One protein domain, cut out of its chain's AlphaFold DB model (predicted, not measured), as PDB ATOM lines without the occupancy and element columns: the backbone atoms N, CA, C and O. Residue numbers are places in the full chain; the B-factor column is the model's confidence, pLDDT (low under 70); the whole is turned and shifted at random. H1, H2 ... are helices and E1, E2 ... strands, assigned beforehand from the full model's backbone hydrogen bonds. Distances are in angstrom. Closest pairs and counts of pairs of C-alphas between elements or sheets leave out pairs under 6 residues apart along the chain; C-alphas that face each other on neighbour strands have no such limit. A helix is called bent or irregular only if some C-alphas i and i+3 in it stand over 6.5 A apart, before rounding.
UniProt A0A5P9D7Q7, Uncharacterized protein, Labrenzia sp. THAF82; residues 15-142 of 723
ATOM      1  N   GLU A  15     115.493 161.446  92.192       96.19
ATOM      2  CA  GLU A  15     116.166 161.953  93.387       96.19
ATOM      3  C   GLU A  15     116.738 160.851  94.294       96.19
ATOM      4  O   GLU A  15     117.564 161.139  95.161       96.19
ATOM      5  N   ARG A  16     116.338 159.589  94.080       97.38
ATOM      6  CA  ARG A  16     116.829 158.402  94.799       97.38
ATOM      7  C   ARG A  16     117.848 157.590  93.990       97.38
ATOM      8  O   ARG A  16     118.085 156.423  94.304       97.38
ATOM      9  N   VAL A  17     118.469 158.197  92.974       98.25
ATOM     10  CA  VAL A  17     119.471 157.559  92.105       98.25
ATOM     11  C   VAL A  17     120.849 158.202  92.274       98.25
ATOM     12  O   VAL A  17     120.987 159.423  92.193       98.25
ATOM     13  N   LEU A  18     121.872 157.367  92.472       98.69
ATOM     14  CA  LEU A  18     123.284 157.748  92.377       98.69
ATOM     15  C   LEU A  18     123.740 157.725  90.911       98.69
ATOM     16  O   LEU A  18     123.450 156.776  90.186       98.69
ATOM     17  N   TYR A  19     124.507 158.723  90.489       98.62
ATOM     18  CA  TYR A  19     125.135 158.777  89.173       98.62
ATOM     19  C   TYR A  19     126.625 158.458  89.318       98.62
ATOM     20  O   TYR A  19     127.398 159.240  89.868       98.62
ATOM     21  N   ALA A  20     127.023 157.275  88.862       98.62
ATOM     22  CA  ALA A  20     128.392 156.791  88.951       98.62
ATOM     23  C   ALA A  20     129.125 157.046  87.635       98.62
ATOM     24  O   ALA A  20     128.792 156.449  86.615       98.62
ATOM     25  N   VAL A  21     130.117 157.931  87.642       98.56
ATOM     26  CA  VAL A  21     130.830 158.339  86.431       98.56
ATOM     27  C   VAL A  21     132.018 157.418  86.174       98.56
ATOM     28  O   VAL A  21     132.961 157.366  86.962       98.56
ATOM     29  N   TYR A  22     131.973 156.702  85.054       98.44
ATOM     30  CA  TYR A  22     133.062 155.879  84.548       98.44
ATOM     31  C   TYR A  22     133.709 156.574  83.350       98.44
ATOM     32  O   TYR A  22     133.307 156.408  82.195       98.44
ATOM     33  N   ASP A  23     134.698 157.409  83.647       97.50
ATOM     34  CA  ASP A  23     135.391 158.213  82.648       97.50
ATOM     35  C   ASP A  23     136.598 157.466  82.076       97.50
ATOM     36  O   ASP A  23     137.555 157.176  82.802       97.50
ATOM     37  N   LEU A  24     136.564 157.167  80.775       96.00
ATOM     38  CA  LEU A  24     137.596 156.390  80.082       96.00
ATOM     39  C   LEU A  24     138.927 157.142  79.926       96.00
ATOM     40  O   LEU A  24     139.950 156.533  79.623       96.00
ATOM     41  N   THR A  25     138.963 158.452  80.197       94.50
ATOM     42  CA  THR A  25     140.234 159.199  80.261       94.50
ATOM     43  C   THR A  25     141.108 158.757  81.433       94.50
ATOM     44  O   THR A  25     142.333 158.837  81.355       94.50
ATOM     45  N   VAL A  26     140.491 158.255  82.507       95.44
ATOM     46  CA  VAL A  26     141.179 157.832  83.734       95.44
ATOM     47  C   VAL A  26     140.913 156.375  84.091       95.44
ATOM     48  O   VAL A  26     141.744 155.766  84.757       95.44
ATOM     49  N   SER A  27     139.828 155.771  83.606       96.06
ATOM     50  CA  SER A  27     139.413 154.399  83.930       96.06
ATOM     51  C   SER A  27     139.614 153.439  82.748       96.06
ATOM     52  O   SER A  27     139.385 153.823  81.608       96.06
ATOM     53  N   PRO A  28     140.058 152.189  82.974       95.62
ATOM     54  CA  PRO A  28     140.354 151.236  81.903       95.62
ATOM     55  C   PRO A  28     139.106 150.568  81.316       95.62
ATOM     56  O   PRO A  28     138.142 150.291  82.023       95.62
ATOM     57  N   GLU A  29     139.166 150.174  80.045       96.31
ATOM     58  CA  GLU A  29     138.163 149.335  79.371       96.31
ATOM     59  C   GLU A  29     138.383 147.844  79.678       96.31
ATOM     60  O   GLU A  29     138.572 146.989  78.804       96.31
ATOM     61  N   THR A  30     138.442 147.520  80.965       96.19
ATOM     62  CA  THR A  30     138.746 146.181  81.479       96.19
ATOM     63  C   THR A  30     137.657 145.719  82.442       96.19
ATOM     64  O   THR A  30     136.682 146.414  82.718       96.19
ATOM     65  N   PHE A  31     137.844 144.526  83.001       97.62
ATOM     66  CA  PHE A  31     136.996 144.001  84.068       97.62
ATOM     67  C   PHE A  31     137.169 144.733  85.412       97.62
ATOM     68  O   PHE A  31     136.446 144.419  86.353       97.62
ATOM     69  N   ASP A  32     138.040 145.747  85.508       97.44
ATOM     70  CA  ASP A  32     138.128 146.618  86.693       97.44
ATOM     71  C   ASP A  32     136.836 147.429  86.923       97.44
ATOM     72  O   ASP A  32     136.611 147.935  88.024       97.44
ATOM     73  N   ILE A  33     135.931 147.469  85.935       98.38
ATOM     74  CA  ILE A  33     134.544 147.915  86.122       98.38
ATOM     75  C   ILE A  33     133.845 147.176  87.269       98.38
ATOM     76  O   ILE A  33     133.020 147.769  87.952       98.38
ATOM     77  N   GLY A  34     134.205 145.916  87.548       98.25
ATOM     78  CA  GLY A  34     133.687 145.187  88.706       98.25
ATOM     79  C   GLY A  34     134.019 145.888  90.026       98.25
ATOM     80  O   GLY A  34     133.121 146.098  90.837       98.25
ATOM     81  N   ASN A  35     135.266 146.347  90.200       97.88
ATOM     82  CA  ASN A  35     135.680 147.122  91.379       97.88
ATOM     83  C   ASN A  35     134.859 148.416  91.477       97.88
ATOM     84  O   ASN A  35     134.303 148.737  92.525       97.88
ATOM     85  N   PHE A  36     134.741 149.137  90.358       98.50
ATOM     86  CA  PHE A  36     133.986 150.385  90.287       98.50
ATOM     87  C   PHE A  36     132.510 150.211  90.668       98.50
ATOM     88  O   PHE A  36     131.980 151.006  91.441       98.50
ATOM     89  N   LEU A  37     131.846 149.165  90.166       98.62
ATOM     90  CA  LEU A  37     130.446 148.880  90.489       98.62
ATOM     91  C   LEU A  37     130.266 148.573  91.982       98.62
ATOM     92  O   LEU A  37     129.303 149.047  92.582       98.62
ATOM     93  N   CYS A  38     131.219 147.870  92.603       97.88
ATOM     94  CA  CYS A  38     131.221 147.651  94.051       97.88
ATOM     95  C   CYS A  38     131.346 148.978  94.818       97.88
ATOM     96  O   CYS A  38     130.626 149.211  95.788       97.88
ATOM     97  N   HIS A  39     132.216 149.887  94.364       98.00
ATOM     98  CA  HIS A  39     132.369 151.213  94.976       98.00
ATOM     99  C   HIS A  39     131.097 152.061  94.835       98.00
ATOM    100  O   HIS A  39     130.673 152.709  95.795       98.00
ATOM    101  N   ALA A  40     130.462 152.034  93.659       98.56
ATOM    102  CA  ALA A  40     129.200 152.722  93.411       98.56
ATOM    103  C   ALA A  40     128.078 152.190  94.315       98.56
ATOM    104  O   ALA A  40     127.317 152.978  94.877       98.56
ATOM    105  N   GLU A  41     128.004 150.873  94.518       98.56
ATOM    106  CA  GLU A  41     127.020 150.261  95.411       98.56
ATOM    107  C   GLU A  41     127.204 150.689  96.864       98.56
ATOM    108  O   GLU A  41     126.241 151.080  97.525       98.56
ATOM    109  N   ILE A  42     128.445 150.675  97.349       98.38
ATOM    110  CA  ILE A  42     128.759 151.123  98.705       98.38
ATOM    111  C   ILE A  42     128.346 152.583  98.881       98.38
ATOM    112  O   ILE A  42     127.632 152.913  99.830       98.38
ATOM    113  N   LYS A  43     128.689 153.446  97.918       98.38
ATOM    114  CA  LYS A  43     128.329 154.860  97.994       98.38
ATOM    115  C   LYS A  43     126.824 155.098  97.928       98.38
ATOM    116  O   LYS A  43     126.302 155.950  98.643       98.38
ATOM    117  N   ARG A  44     126.106 154.329  97.107       98.44
ATOM    118  CA  ARG A  44     124.641 154.376  97.034       98.44
ATOM    119  C   ARG A  44     124.028 154.071  98.404       98.44
ATOM    120  O   ARG A  44     123.132 154.797  98.835       98.44
ATOM    121  N   ILE A  45     124.525 153.032  99.081       98.38
ATOM    122  CA  ILE A  45     124.066 152.630 100.417       98.38
ATOM    123  C   ILE A  45     124.362 153.723 101.450       98.38
ATOM    124  O   ILE A  45     123.462 154.088 102.206       98.38
ATOM    125  N   GLU A  46     125.579 154.277 101.465       97.62
ATOM    126  CA  GLU A  46     125.959 155.382 102.363       97.62
ATOM    127  C   GLU A  46     125.035 156.594 102.219       97.62
ATOM    128  O   GLU A  46     124.648 157.217 103.205       97.62
ATOM    129  N   MET A  47     124.650 156.916 100.983       97.88
ATOM    130  CA  MET A  47     123.777 158.049 100.680       97.88
ATOM    131  C   MET A  47     122.285 157.748 100.882       97.88
ATOM    132  O   MET A  47     121.453 158.633 100.685       97.88
ATOM    133  N   GLY A  48     121.920 156.515 101.252       97.69
ATOM    134  CA  GLY A  48     120.525 156.106 101.426       97.69
ATOM    135  C   GLY A  48     119.699 156.163 100.136       97.69
ATOM    136  O   GLY A  48     118.491 156.413 100.199       97.69
ATOM    137  N   LEU A  49     120.338 155.964  98.979       98.00
ATOM    138  CA  LEU A  49     119.722 155.973  97.646       98.00
ATOM    139  C   LEU A  49     119.251 154.563  97.262       98.00
ATOM    140  O   LEU A  49     119.793 153.578  97.756       98.00
ATOM    141  N   ASP A  50     118.263 154.438  96.374       97.06
ATOM    142  CA  ASP A  50     117.688 153.128  96.016       97.06
ATOM    143  C   ASP A  50     118.505 152.411  94.950       97.06
ATOM    144  O   ASP A  50     118.744 151.208  95.052       97.06
ATOM    145  N   TYR A  51     118.973 153.169  93.959       98.00
ATOM    146  CA  TYR A  51     119.617 152.647  92.759       98.00
ATOM    147  C   TYR A  51     120.808 153.498  92.341       98.00
ATOM    148  O   TYR A  51     120.997 154.615  92.829       98.00
ATOM    149  N   PHE A  52     121.579 152.996  91.383       98.56
ATOM    150  CA  PHE A  52     122.542 153.812  90.660       98.56
ATOM    151  C   PHE A  52     122.450 153.616  89.144       98.56
ATOM    152  O   PHE A  52     121.959 152.598  88.651       98.56
ATOM    153  N   LYS A  53     122.913 154.625  88.407       98.50
ATOM    154  CA  LYS A  53     123.126 154.603  86.958       98.50
ATOM    155  C   LYS A  53     124.588 154.906  86.671       98.50
ATOM    156  O   LYS A  53     125.162 155.780  87.316       98.50
ATOM    157  N   VAL A  54     125.170 154.217  85.697       98.75
ATOM    158  CA  VAL A  54     126.551 154.482  85.270       98.75
ATOM    159  C   VAL A  54     126.558 155.492  84.123       98.75
ATOM    160  O   VAL A  54     125.833 155.315  83.152       98.75
ATOM    161  N   ILE A  55     127.362 156.547  84.214       98.62
ATOM    162  CA  ILE A  55     127.609 157.484  83.112       98.62
ATOM    163  C   ILE A  55     128.964 157.129  82.506       98.62
ATOM    164  O   ILE A  55     129.987 157.278  83.169       98.62
ATOM    165  N   PHE A  56     128.977 156.672  81.260       98.44
ATOM    166  CA  PHE A  56     130.199 156.417  80.509       98.44
ATOM    167  C   PHE A  56     130.597 157.655  79.715       98.44
ATOM    168  O   PHE A  56     129.800 158.176  78.930       98.44
ATOM    169  N   LEU A  57     131.847 158.085  79.894       96.88
ATOM    170  CA  LEU A  57     132.444 159.187  79.144       96.88
ATOM    171  C   LEU A  57     133.618 158.677  78.330       96.88
ATOM    172  O   LEU A  57     134.545 158.081  78.880       96.88
ATOM    173  N   ARG A  58     133.578 158.922  77.021       94.06
ATOM    174  CA  ARG A  58     134.674 158.571  76.122       94.06
ATOM    175  C   ARG A  58     135.884 159.475  76.356       94.06
ATOM    176  O   ARG A  58     135.778 160.604  76.853       94.06
ATOM    177  N   VAL A  59     137.047 158.956  75.975       89.12
ATOM    178  CA  VAL A  59     138.236 159.784  75.781       89.12
ATOM    179  C   VAL A  59     137.920 160.793  74.676       89.12
ATOM    180  O   VAL A  59     137.253 160.440  73.705       89.12
ATOM    181  N   ALA A  60     138.339 162.048  74.850       85.62
ATOM    182  CA  ALA A  60     138.156 163.053  73.806       85.62
ATOM    183  C   ALA A  60     138.834 162.589  72.509       85.62
ATOM    184  O   ALA A  60     139.898 161.968  72.565       85.62
ATOM    185  N   GLU A  61     138.223 162.904  71.370       81.19
ATOM    186  CA  GLU A  61     138.722 162.506  70.055       81.19
ATOM    187  C   GLU A  61     140.207 162.871  69.879       81.19
ATOM    188  O   GLU A  61     140.672 163.925  70.328       81.19
ATOM    189  N   GLY A  62     140.979 161.945  69.306       79.75
ATOM    190  CA  GLY A  62     142.422 162.099  69.104       79.75
ATOM    191  C   GLY A  62     143.284 162.018  70.372       79.75
ATOM    192  O   GLY A  62     144.508 162.121  70.279       79.75
ATOM    193  N   LYS A  63     142.701 161.816  71.561       82.12
ATOM    194  CA  LYS A  63     143.464 161.567  72.792       82.12
ATOM    195  C   LYS A  63     143.482 160.077  73.114       82.12
ATOM    196  O   LYS A  63     142.493 159.371  72.954       82.12
ATOM    197  N   GLN A  64     144.612 159.611  73.629       79.19
ATOM    198  CA  GLN A  64     144.744 158.290  74.232       79.19
ATOM    199  C   GLN A  64     145.086 158.449  75.706       79.19
ATOM    200  O   GLN A  64     145.762 159.401  76.112       79.19
ATOM    201  N   ARG A  65     144.632 157.507  76.527       85.12
ATOM    202  CA  ARG A  65     145.048 157.455  77.924       85.12
ATOM    203  C   ARG A  65     146.520 157.044  77.991       85.12
ATOM    204  O   ARG A  65     146.960 156.152  77.266       85.12
ATOM    205  N   ALA A  66     147.290 157.648  78.892       80.06
ATOM    206  CA  ALA A  66     148.676 157.241  79.110       80.06
ATOM    207  C   ALA A  66     148.756 155.742  79.474       80.06
ATOM    208  O   ALA A  66     148.038 155.273  80.358       80.06
ATOM    209  N   GLY A  67     149.626 154.990  78.790       80.50
ATOM    210  CA  GLY A  67     149.786 153.545  79.012       80.50
ATOM    211  C   GLY A  67     148.667 152.675  78.425       80.50
ATOM    212  O   GLY A  67     148.521 151.516  78.811       80.50
ATOM    213  N   GLN A  68     147.859 153.215  77.515       82.69
ATOM    214  CA  GLN A  68     146.835 152.460  76.805       82.69
ATOM    215  C   GLN A  68     147.459 151.441  75.838       82.69
ATOM    216  O   GLN A  68     148.315 151.775  75.027       82.69
ATOM    217  N   VAL A  69     147.006 150.187  75.931       83.62
ATOM    218  CA  VAL A  69     147.504 149.053  75.122       83.62
ATOM    219  C   VAL A  69     146.562 148.724  73.953       83.62
ATOM    220  O   VAL A  69     146.895 147.939  73.072       83.62
ATOM    221  N   HIS A  70     145.357 149.292  73.942       87.69
ATOM    222  CA  HIS A  70     144.299 148.949  72.992       87.69
ATOM    223  C   HIS A  70     144.077 150.070  71.979       87.69
ATOM    224  O   HIS A  70     144.085 151.244  72.349       87.69
ATOM    225  N   SER A  71     143.833 149.700  70.719       90.44
ATOM    226  CA  SER A  71     143.332 150.623  69.699       90.44
ATOM    227  C   SER A  71     141.965 151.187  70.099       90.44
ATOM    228  O   SER A  71     141.252 150.591  70.910       90.44
ATOM    229  N   GLU A  72     141.559 152.301  69.493       89.81
ATOM    230  CA  GLU A  72     140.229 152.881  69.719       89.81
ATOM    231  C   GLU A  72     139.102 151.886  69.393       89.81
ATOM    232  O   GLU A  72     138.165 151.719  70.176       89.81
ATOM    233  N   SER A  73     139.227 151.144  68.288       91.50
ATOM    234  CA  SER A  73     138.273 150.092  67.920       91.50
ATOM    235  C   SER A  73     138.163 149.007  68.999       91.50
ATOM    236  O   SER A  73     137.058 148.601  69.361       91.50
ATOM    237  N   ALA A  74     139.288 148.588  69.585       91.62
ATOM    238  CA  ALA A  74     139.309 147.623  70.679       91.62
ATOM    239  C   ALA A  74     138.716 148.197  71.982       91.62
ATOM    240  O   ALA A  74     138.077 147.460  72.738       91.62
ATOM    241  N   GLN A  75     138.881 149.496  72.250       91.81
ATOM    242  CA  GLN A  75     138.235 150.167  73.384       91.81
ATOM    243  C   GLN A  75     136.719 150.218  73.223       91.81
ATOM    244  O   GLN A  75     136.000 149.828  74.142       91.81
ATOM    245  N   LEU A  76     136.227 150.642  72.054       93.75
ATOM    246  CA  LEU A  76     134.796 150.656  71.749       93.75
ATOM    247  C   LEU A  76     134.204 149.257  71.866       93.75
ATOM    248  O   LEU A  76     133.182 149.056  72.523       93.75
ATOM    249  N   TYR A  77     134.895 148.265  71.311       95.25
ATOM    250  CA  TYR A  77     134.505 146.873  71.445       95.25
ATOM    251  C   TYR A  77     134.354 146.458  72.921       95.25
ATOM    252  O   TYR A  77     133.336 145.880  73.306       95.25
ATOM    253  N   ARG A  78     135.321 146.797  73.781       96.31
ATOM    254  CA  ARG A  78     135.277 146.497  75.225       96.31
ATOM    255  C   ARG A  78     134.205 147.288  75.970       96.31
ATOM    256  O   ARG A  78     133.591 146.750  76.889       96.31
ATOM    257  N   LEU A  79     133.935 148.527  75.576       96.88
ATOM    258  CA  LEU A  79     132.839 149.317  76.131       96.88
ATOM    259  C   LEU A  79     131.498 148.594  75.939       96.88
ATOM    260  O   LEU A  79     130.764 148.407  76.910       96.88
ATOM    261  N   PHE A  80     131.218 148.116  74.724       97.62
ATOM    262  CA  PHE A  80     129.949 147.456  74.401       97.62
ATOM    263  C   PHE A  80     129.853 145.999  74.865       97.62
ATOM    264  O   PHE A  80     128.752 145.543  75.162       97.62
ATOM    265  N   ASN A  81     130.972 145.276  74.973       97.38
ATOM    266  CA  ASN A  81     130.965 143.845  75.312       97.38
ATOM    267  C   ASN A  81     131.392 143.534  76.757       97.38
ATOM    268  O   ASN A  81     131.163 142.427  77.240       97.38
ATOM    269  N   VAL A  82     131.990 144.493  77.472       97.81
ATOM    270  CA  VAL A  82     132.438 144.319  78.865       97.81
ATOM    271  C   VAL A  82     131.786 145.344  79.786       97.81
ATOM    272  O   VAL A  82     131.051 144.960  80.692       97.81
ATOM    273  N   LEU A  83     132.017 146.642  79.562       98.38
ATOM    274  CA  LEU A  83     131.629 147.684  80.522       98.38
ATOM    275  C   LEU A  83     130.108 147.866  80.628       98.38
ATOM    276  O   LEU A  83     129.542 147.800  81.719       98.38
ATOM    277  N   ILE A  84     129.435 148.069  79.495       98.38
ATOM    278  CA  ILE A  84     127.979 148.235  79.454       98.38
ATOM    279  C   ILE A  84     127.267 146.967  79.964       98.38
ATOM    280  O   ILE A  84     126.417 147.088  80.853       98.38
ATOM    281  N   PRO A  85     127.619 145.746  79.512       98.44
ATOM    282  CA  PRO A  85     127.038 144.523  80.061       98.44
ATOM    283  C   PRO A  85     127.289 144.344  81.564       98.44
ATOM    284  O   PRO A  85     126.419 143.816  82.257       98.44
ATOM    285  N   ALA A  86     128.415 144.831  82.105       98.50
ATOM    286  CA  ALA A  86     128.692 144.758  83.542       98.50
ATOM    287  C   ALA A  86     127.645 145.517  84.378       98.50
ATOM    288  O   ALA A  86     127.314 145.106  85.489       98.50
ATOM    289  N   CYS A  87     127.035 146.564  83.818       98.50
ATOM    290  CA  CYS A  87     125.932 147.276  84.465       98.50
ATOM    291  C   CYS A  87     124.698 146.379  84.664       98.50
ATOM    292  O   CYS A  87     123.918 146.605  85.585       98.50
ATOM    293  N   ARG A  88     124.488 145.358  83.821       97.81
ATOM    294  CA  ARG A  88     123.305 144.483  83.901       97.81
ATOM    295  C   ARG A  88     123.426 143.395  84.968       97.81
ATOM    296  O   ARG A  88     122.395 142.978  85.496       97.81
ATOM    297  N   ILE A  89     124.647 142.984  85.311       98.12
ATOM    298  CA  ILE A  89     124.937 141.982  86.356       98.12
ATOM    299  C   ILE A  89     125.065 142.586  87.762       98.12
ATOM    300  O   ILE A  89     125.416 141.888  88.708       98.12
ATOM    301  N   HIS A  90     124.809 143.885  87.928       98.38
ATOM    302  CA  HIS A  90     124.765 144.499  89.249       98.38
ATOM    303  C   HIS A  90     123.303 144.733  89.678       98.38
ATOM    304  O   HIS A  90     122.609 145.509  89.017       98.38
ATOM    305  N   PRO A  91     122.818 144.144  90.791       97.56
ATOM    306  CA  PRO A  91     121.403 144.205  91.185       97.56
ATOM    307  C   PRO A  91     120.827 145.620  91.339       97.56
ATOM    308  O   PRO A  91     119.694 145.874  90.940       97.56
ATOM    309  N   SER A  92     121.610 146.546  91.897       98.00
ATOM    310  CA  SER A  92     121.193 147.940  92.139       98.00
ATOM    311  C   SER A  92     121.413 148.880  90.945       98.00
ATOM    312  O   SER A  92     121.053 150.058  91.018       98.00
ATOM    313  N   CYS A  93     122.022 148.392  89.860       98.25
ATOM    314  CA  CYS A  93     122.282 149.192  88.670       98.25
ATOM    315  C   CYS A  93     121.082 149.115  87.723       98.25
ATOM    316  O   CYS A  93     120.795 148.081  87.121       98.25
ATOM    317  N   ILE A  94     120.379 150.233  87.570       97.44
ATOM    318  CA  ILE A  94     119.135 150.295  86.783       97.44
ATOM    319  C   ILE A  94     119.355 150.731  85.334       97.44
ATOM    320  O   ILE A  94     118.404 150.801  84.559       97.44
ATOM    321  N   GLY A  95     120.593 151.048  84.956       97.38
ATOM    322  CA  GLY A  95     120.936 151.408  83.589       97.38
ATOM    323  C   GLY A  95     122.233 152.192  83.491       97.38
ATOM    324  O   GLY A  95     122.973 152.353  84.462       97.38
ATOM    325  N   TYR A  96     122.480 152.702  82.295       98.50
ATOM    326  CA  TYR A  96     123.645 153.510  81.985       98.50
ATOM    327  C   TYR A  96     123.268 154.649  81.036       98.50
ATOM    328  O   TYR A  96     122.219 154.615  80.392       98.50
ATOM    329  N   VAL A  97     124.138 155.648  80.955       98.31
ATOM    330  CA  VAL A  97     124.131 156.683  79.925       98.31
ATOM    331  C   VAL A  97     125.484 156.640  79.237       98.31
ATOM    332  O   VAL A  97     126.510 156.672  79.909       98.31
ATOM    333  N   LEU A  98     125.485 156.542  77.911       98.00
ATOM    334  CA  LEU A  98     126.685 156.705  77.103       98.00
ATOM    335  C   LEU A  98     126.653 158.109  76.505       98.00
ATOM    336  O   LEU A  98     125.797 158.395  75.672       98.00
ATOM    337  N   CYS A  99     127.554 158.971  76.956       97.19
ATOM    338  CA  CYS A  99     127.710 160.306  76.395       97.19
ATOM    339  C   CYS A  99     128.540 160.211  75.109       97.19
ATOM    340  O   CYS A  99     129.611 159.594  75.122       97.19
ATOM    341  N   ALA A 100     128.034 160.788  74.014       91.56
ATOM    342  CA  ALA A 100     128.785 160.864  72.764       91.56
ATOM    343  C   ALA A 100     129.979 161.800  72.964       91.56
ATOM    344  O   ALA A 100     131.114 161.411  72.685       91.56
ATOM    345  N   ASP A 101     129.708 162.943  73.599       92.25
ATOM    346  CA  ASP A 101     130.687 163.949  73.971       92.25
ATOM    347  C   ASP A 101     130.683 164.238  75.468       92.25
ATOM    348  O   ASP A 101     129.697 164.061  76.186       92.25
ATOM    349  N   ARG A 102     131.807 164.756  75.966       94.25
ATOM    350  CA  ARG A 102     131.935 165.123  77.384       94.25
ATOM    351  C   ARG A 102     130.936 166.212  77.793       94.25
ATOM    352  O   ARG A 102     130.478 166.208  78.933       94.25
ATOM    353  N   SER A 103     130.563 167.105  76.874       95.19
ATOM    354  CA  SER A 103     129.551 168.146  77.097       95.19
ATOM    355  C   SER A 103     128.161 167.581  77.389       95.19
ATOM    356  O   SER A 103     127.414 168.194  78.151       95.19
ATOM    357  N   ASP A 104     127.829 166.394  76.869       96.69
ATOM    358  CA  ASP A 104     126.526 165.752  77.098       96.69
ATOM    359  C   ASP A 104     126.333 165.345  78.564       96.69
ATOM    360  O   ASP A 104     125.208 165.208  79.047       96.69
ATOM    361  N   ALA A 105     127.434 165.167  79.298       97.31
ATOM    362  CA  ALA A 105     127.400 164.820  80.711       97.31
ATOM    363  C   ALA A 105     127.040 166.010  81.601       97.31
ATOM    364  O   ALA A 105     126.445 165.815  82.660       97.31
ATOM    365  N   ALA A 106     127.375 167.236  81.190       97.06
ATOM    366  CA  ALA A 106     127.199 168.439  82.001       97.06
ATOM    367  C   ALA A 106     125.762 168.615  82.536       97.06
ATOM    368  O   ALA A 106     125.608 168.748  83.755       97.06
ATOM    369  N   PRO A 107     124.693 168.545  81.712       97.94
ATOM    370  CA  PRO A 107     123.326 168.662  82.223       97.94
ATOM    371  C   PRO A 107     122.938 167.510  83.164       97.94
ATOM    372  O   PRO A 107     122.189 167.721  84.120       97.94
ATOM    373  N   ILE A 108     123.463 166.300  82.938       97.75
ATOM    374  CA  ILE A 108     123.189 165.126  83.780       97.75
ATOM    375  C   ILE A 108     123.828 165.309  85.159       97.75
ATOM    376  O   ILE A 108     123.164 165.115  86.177       97.75
ATOM    377  N   LEU A 109     125.096 165.724  85.196       97.62
ATOM    378  CA  LEU A 109     125.843 165.957  86.432       97.62
ATOM    379  C   LEU A 109     125.271 167.141  87.220       97.62
ATOM    380  O   LEU A 109     125.089 167.033  88.432       97.62
ATOM    381  N   ALA A 110     124.891 168.226  86.538       97.25
ATOM    382  CA  ALA A 110     124.225 169.367  87.167       97.25
ATOM    383  C   ALA A 110     122.911 168.953  87.852       97.25
ATOM    384  O   ALA A 110     122.640 169.355  88.983       97.25
ATOM    385  N   LYS A 111     122.116 168.092  87.202       97.25
ATOM    386  CA  LYS A 111     120.871 167.549  87.764       97.25
ATOM    387  C   LYS A 111     121.112 166.556  88.907       97.25
ATOM    388  O   LYS A 111     120.345 166.521  89.876       97.25
ATOM    389  N   ALA A 112     122.160 165.738  88.810       97.31
ATOM    390  CA  ALA A 112     122.543 164.784  89.849       97.31
ATOM    391  C   ALA A 112     122.963 165.489  91.152       97.31
ATOM    392  O   ALA A 112     122.675 164.990  92.247       97.31
ATOM    393  N   GLY A 113     123.593 166.665  91.050       96.88
ATOM    394  CA  GLY A 113     124.066 167.439  92.196       96.88
ATOM    395  C   GLY A 113     125.055 166.627  93.035       96.88
ATOM    396  O   GLY A 113     125.985 166.029  92.509       96.88
ATOM    397  N   ALA A 114     124.830 166.541  94.349       97.25
ATOM    398  CA  ALA A 114     125.700 165.774  95.248       97.25
ATOM    399  C   ALA A 114     125.624 164.242  95.062       97.25
ATOM    400  O   ALA A 114     126.418 163.520  95.660       97.25
ATOM    401  N   ARG A 115     124.682 163.720  94.260       98.19
ATOM    402  CA  ARG A 115     124.498 162.277  94.002       98.19
ATOM    403  C   ARG A 115     125.425 161.770  92.897       98.19
ATOM    404  O   ARG A 115     124.982 161.024  92.026       98.19
ATOM    405  N   VAL A 116     126.693 162.171  92.933       98.44
ATOM    406  CA  VAL A 116     127.719 161.780  91.959       98.44
ATOM    407  C   VAL A 116     128.857 161.046  92.666       98.44
ATOM    408  O   VAL A 116     129.274 161.424  93.765       98.44
ATOM    409  N   ILE A 117     129.351 159.978  92.038       98.31
ATOM    410  CA  ILE A 117     130.588 159.304  92.437       98.31
ATOM    411  C   ILE A 117     131.538 159.201  91.226       98.31
ATOM    412  O   ILE A 117     131.085 158.776  90.161       98.31
ATOM    413  N   PRO A 118     132.837 159.535  91.361       97.88
ATOM    414  CA  PRO A 118     133.501 160.130  92.535       97.88
ATOM    415  C   PRO A 118     132.907 161.466  92.984       97.88
ATOM    416  O   PRO A 118     132.371 162.214  92.176       97.88
ATOM    417  N   SER A 119     132.978 161.760  94.284       96.25
ATOM    418  CA  SER A 119     132.380 162.982  94.848       96.25
ATOM    419  C   SER A 119     133.125 164.264  94.459       96.25
ATOM    420  O   SER A 119     132.564 165.349  94.567       96.25
ATOM    421  N   ASP A 120     134.372 164.139  94.016       96.25
ATOM    422  CA  ASP A 120     135.244 165.196  93.501       96.25
ATOM    423  C   ASP A 120     135.307 165.220  91.965       96.25
ATOM    424  O   ASP A 120     136.108 165.955  91.394       96.25
ATOM    425  N   TYR A 121     134.481 164.419  91.287       98.00
ATOM    426  CA  TYR A 121     134.501 164.322  89.833       98.00
ATOM    427  C   TYR A 121     134.032 165.625  89.167       98.00
ATOM    428  O   TYR A 121     132.926 166.105  89.431       98.00
ATOM    429  N   THR A 122     134.822 166.128  88.215       97.06
ATOM    430  CA  THR A 122     134.391 167.127  87.226       97.06
ATOM    431  C   THR A 122     134.791 166.692  85.817       97.06
ATOM    432  O   THR A 122     135.672 165.849  85.633       97.06
ATOM    433  N   ILE A 123     134.149 167.267  84.796       96.50
ATOM    434  CA  ILE A 123     134.477 166.965  83.393       96.50
ATOM    435  C   ILE A 123     135.905 167.428  83.066       96.50
ATOM    436  O   ILE A 123     136.609 166.781  82.290       96.50
ATOM    437  N   GLU A 124     136.346 168.530  83.665       95.75
ATOM    438  CA  GLU A 124     137.656 169.140  83.447       95.75
ATOM    439  C   GLU A 124     138.759 168.428  84.240       95.75
ATOM    440  O   GLU A 124     139.909 168.394  83.807       95.75
ATOM    441  N   THR A 125     138.422 167.861  85.401       96.12
ATOM    442  CA  THR A 125     139.339 167.138  86.296       96.12
ATOM    443  C   THR A 125     138.751 165.761  86.617       96.12
ATOM    444  O   THR A 125     138.187 165.554  87.694       96.12
ATOM    445  N   PRO A 126     138.834 164.805  85.674       96.38
ATOM    446  CA  PRO A 126     138.238 163.493  85.863       96.38
ATOM    447  C   PRO A 126     138.960 162.707  86.962       96.38
ATOM    448  O   PRO A 126     140.181 162.546  86.933       96.38
ATOM    449  N   THR A 127     138.189 162.155  87.899       96.69
ATOM    450  CA  THR A 127     138.685 161.256  88.952       96.69
ATOM    451  C   THR A 127     138.287 159.814  88.637       96.69
ATOM    452  O   THR A 127     137.140 159.536  88.286       96.69
ATOM    453  N   GLY A 128     139.230 158.874  88.752       95.00
ATOM    454  CA  GLY A 128     138.990 157.442  88.544       95.00
ATOM    455  C   GLY A 128     139.011 156.655  89.857       95.00
ATOM    456  O   GLY A 128     139.941 156.795  90.650       95.00
ATOM    457  N   ILE A 129     138.019 155.783  90.076       95.50
ATOM    458  CA  ILE A 129     137.898 154.950  91.292       95.50
ATOM    459  C   ILE A 129     137.656 153.468  90.973       95.50
ATOM    460  O   ILE A 129     136.632 152.884  91.310       95.50
ATOM    461  N   TYR A 130     138.618 152.822  90.327       95.69
ATOM    462  CA  TYR A 130     138.495 151.419  89.896       95.69
ATOM    463  C   TYR A 130     139.596 150.505  90.461       95.69
ATOM    464  O   TYR A 130     139.605 149.311  90.184       95.69
ATOM    465  N   SER A 131     140.564 151.033  91.219       96.00
ATOM    466  CA  SER A 131     141.715 150.237  91.666       96.00
ATOM    467  C   SER A 131     141.389 149.341  92.862       96.00
ATOM    468  O   SER A 131     140.698 149.779  93.781       96.00
ATOM    469  N   TRP A 132     142.042 148.183  92.938       95.44
ATOM    470  CA  TRP A 132     142.026 147.262  94.083       95.44
ATOM    471  C   TRP A 132     142.328 147.918  95.434       95.44
ATOM    472  O   TRP A 132     141.727 147.555  96.442       95.44
ATOM    473  N   LYS A 133     143.199 148.935  95.459       96.38
ATOM    474  CA  LYS A 133     143.498 149.700  96.679       96.38
ATOM    475  C   LYS A 133     142.245 150.303  97.323       96.38
ATOM    476  O   LYS A 133     142.141 150.338  98.549       96.38
ATOM    477  N   TRP A 134     141.298 150.764  96.509       96.06
ATOM    478  CA  TRP A 134     140.024 151.298  96.987       96.06
ATOM    479  C   TRP A 134     139.121 150.184  97.512       96.06
ATOM    480  O   TRP A 134     138.592 150.329  98.612       96.06
ATOM    481  N   THR A 135     139.035 149.047  96.814       96.56
ATOM    482  CA  THR A 135     138.295 147.869  97.289       96.56
ATOM    483  C   THR A 135     138.777 147.441  98.674       96.56
ATOM    484  O   THR A 135     137.973 147.264  99.588       96.56
ATOM    485  N   TRP A 136     140.096 147.318  98.862       96.75
ATOM    486  CA  TRP A 136     140.683 146.927 100.144       96.75
ATOM    487  C   TRP A 136     140.404 147.929 101.250       96.75
ATOM    488  O   TRP A 136     140.087 147.529 102.370       96.75
ATOM    489  N   ARG A 137     140.503 149.225 100.945       96.88
ATOM    490  CA  ARG A 137     140.150 150.283 101.887       96.88
ATOM    491  C   ARG A 137     138.700 150.133 102.354       96.88
ATOM    492  O   ARG A 137     138.479 150.027 103.554       96.88
ATOM    493  N   LEU A 138     137.752 150.060 101.421       96.50
ATOM    494  CA  LEU A 138     136.324 149.959 101.736       96.50
ATOM    495  C   LEU A 138     136.008 148.676 102.516       96.50
ATOM    496  O   LEU A 138     135.276 148.702 103.503       96.50
ATOM    497  N   PHE A 139     136.610 147.552 102.133       97.31
ATOM    498  CA  PHE A 139     136.468 146.313 102.889       97.31
ATOM    499  C   PHE A 139     136.998 146.446 104.327       97.31
ATOM    500  O   PHE A 139     136.339 146.020 105.276       97.31
ATOM    501  N   ASN A 140     138.166 147.065 104.515       96.44
ATOM    502  CA  ASN A 140     138.748 147.289 105.841       96.44
ATOM    503  C   ASN A 140     137.933 148.285 106.688       96.44
ATOM    504  O   ASN A 140     137.959 148.194 107.912       96.44
ATOM    505  N   GLU A 141     137.185 149.190 106.053       97.25
ATOM    506  CA  GLU A 141     136.199 150.080 106.687       97.25
ATOM    507  C   GLU A 141     134.884 149.344 107.057       97.25
ATOM    508  O   GLU A 141     133.997 149.912 107.697       97.25
ATOM    509  N   GLY A 142     134.777 148.049 106.729       97.31
ATOM    510  CA  GLY A 142     133.664 147.173 107.101       97.31
ATOM    511  C   GLY A 142     132.569 147.058 106.041       97.31
ATOM    512  O   GLY A 142     131.518 146.474 106.317       97.31
TER     513      GLY A 142
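AT A GLANCE: This is residues 15 to 142 of the 723 residues of an uncharacterized protein of Labrenzia sp. THAF82 (UniProt A0A5P9D7Q7). A small, twisted sheet of three parallel strands, E1, E2 and E3, is sandwiched between helices, with H1 and H2 over one face and H3 over the other. A last helix, H4, packs on H1, away from the sheet, after a long stretch that comes from H3. The printed part has 128 residues with three named strands and four named helices, in the order E1 H1 E2 H2 E3 H3 H4; the class is mixed, helices and strands. The sheet's order is E1 E2 E3. The whole is compact, with a radius of gyration of the C-alphas of 13.9 A and spans of 39 by 32 by 26 A.

IN THESE COORDINATES: Strand E1, residues 17 to 23, begins with C-alpha 17 at (119.471, 157.559, 92.105) and is 18.5 A long. Helix H1, residues 33 to 46, measures 19.8 A, as does strand E2, residues 51 to 57. Helix H2, residues 72 to 88, begins with C-alpha 72 at (140.229, 152.881, 69.719) and measures 23.6 A. Strand E3 is residues 93 to 99 and helix H3 residues 102 to 112. Helix H4, residues 132 to 140, ends with C-alpha 140 at (138.748, 147.289, 105.841). H2 and H3 are irregular, but only just: C-alphas 81 and 84 are 6.7 A apart, and so are C-alphas 104 and 107.

HOW THE PARTS SIT: E1 and E2 are parallel neighbours at 24 degrees, with N 20 and O 53 at 2.8 A. E2 and E3 are parallel at 21 degrees, with N 56 and O 97 at 2.8 A. The sheet is only just strongly twisted, its C-alphas up to 4.2 A off the best plane. E1, H1, E2 and E2, H2, E3 are strand-helix-strand units, two parallel neighbour strands with a helix between, each with a right-handed crossover. H1 and H2 are on the same face, at heights over the sheet of 8.6 A and 10.8 A; H3 is on the opposite face at 8.9 A, giving three layers, helices on both faces. H1 touches H2 with residues 33 to 37 alone, closest at the C-alphas of Ile 33 and Leu 83, 6.3 A, at a steep tilt of 41 degrees. H1 touches H4 with residues 35 to 39 alone, closest at the C-alphas of Asn 35 and Thr 135, 6.5 A, at a shallow tilt of 34 degrees, only just short of steep. H4 is not on the sheet. Every O i to N i+4 pair is within hydrogen-bond range in H1 and H4, but 10 of 13 in H2 and 4 of 7 in H3.

THE WHOLE: The C-alphas farthest apart, those of Gly 62 and Gly 142, are 41.8 A apart. The printed part has no cut. The links E2 to H2 and H3 to H4 are long, and residues 116 to 117 in the latter pair in parallel with residues 19 to 20 of E1. The mean pLDDT of the printed part is 95.6, and no printed residue is under 70.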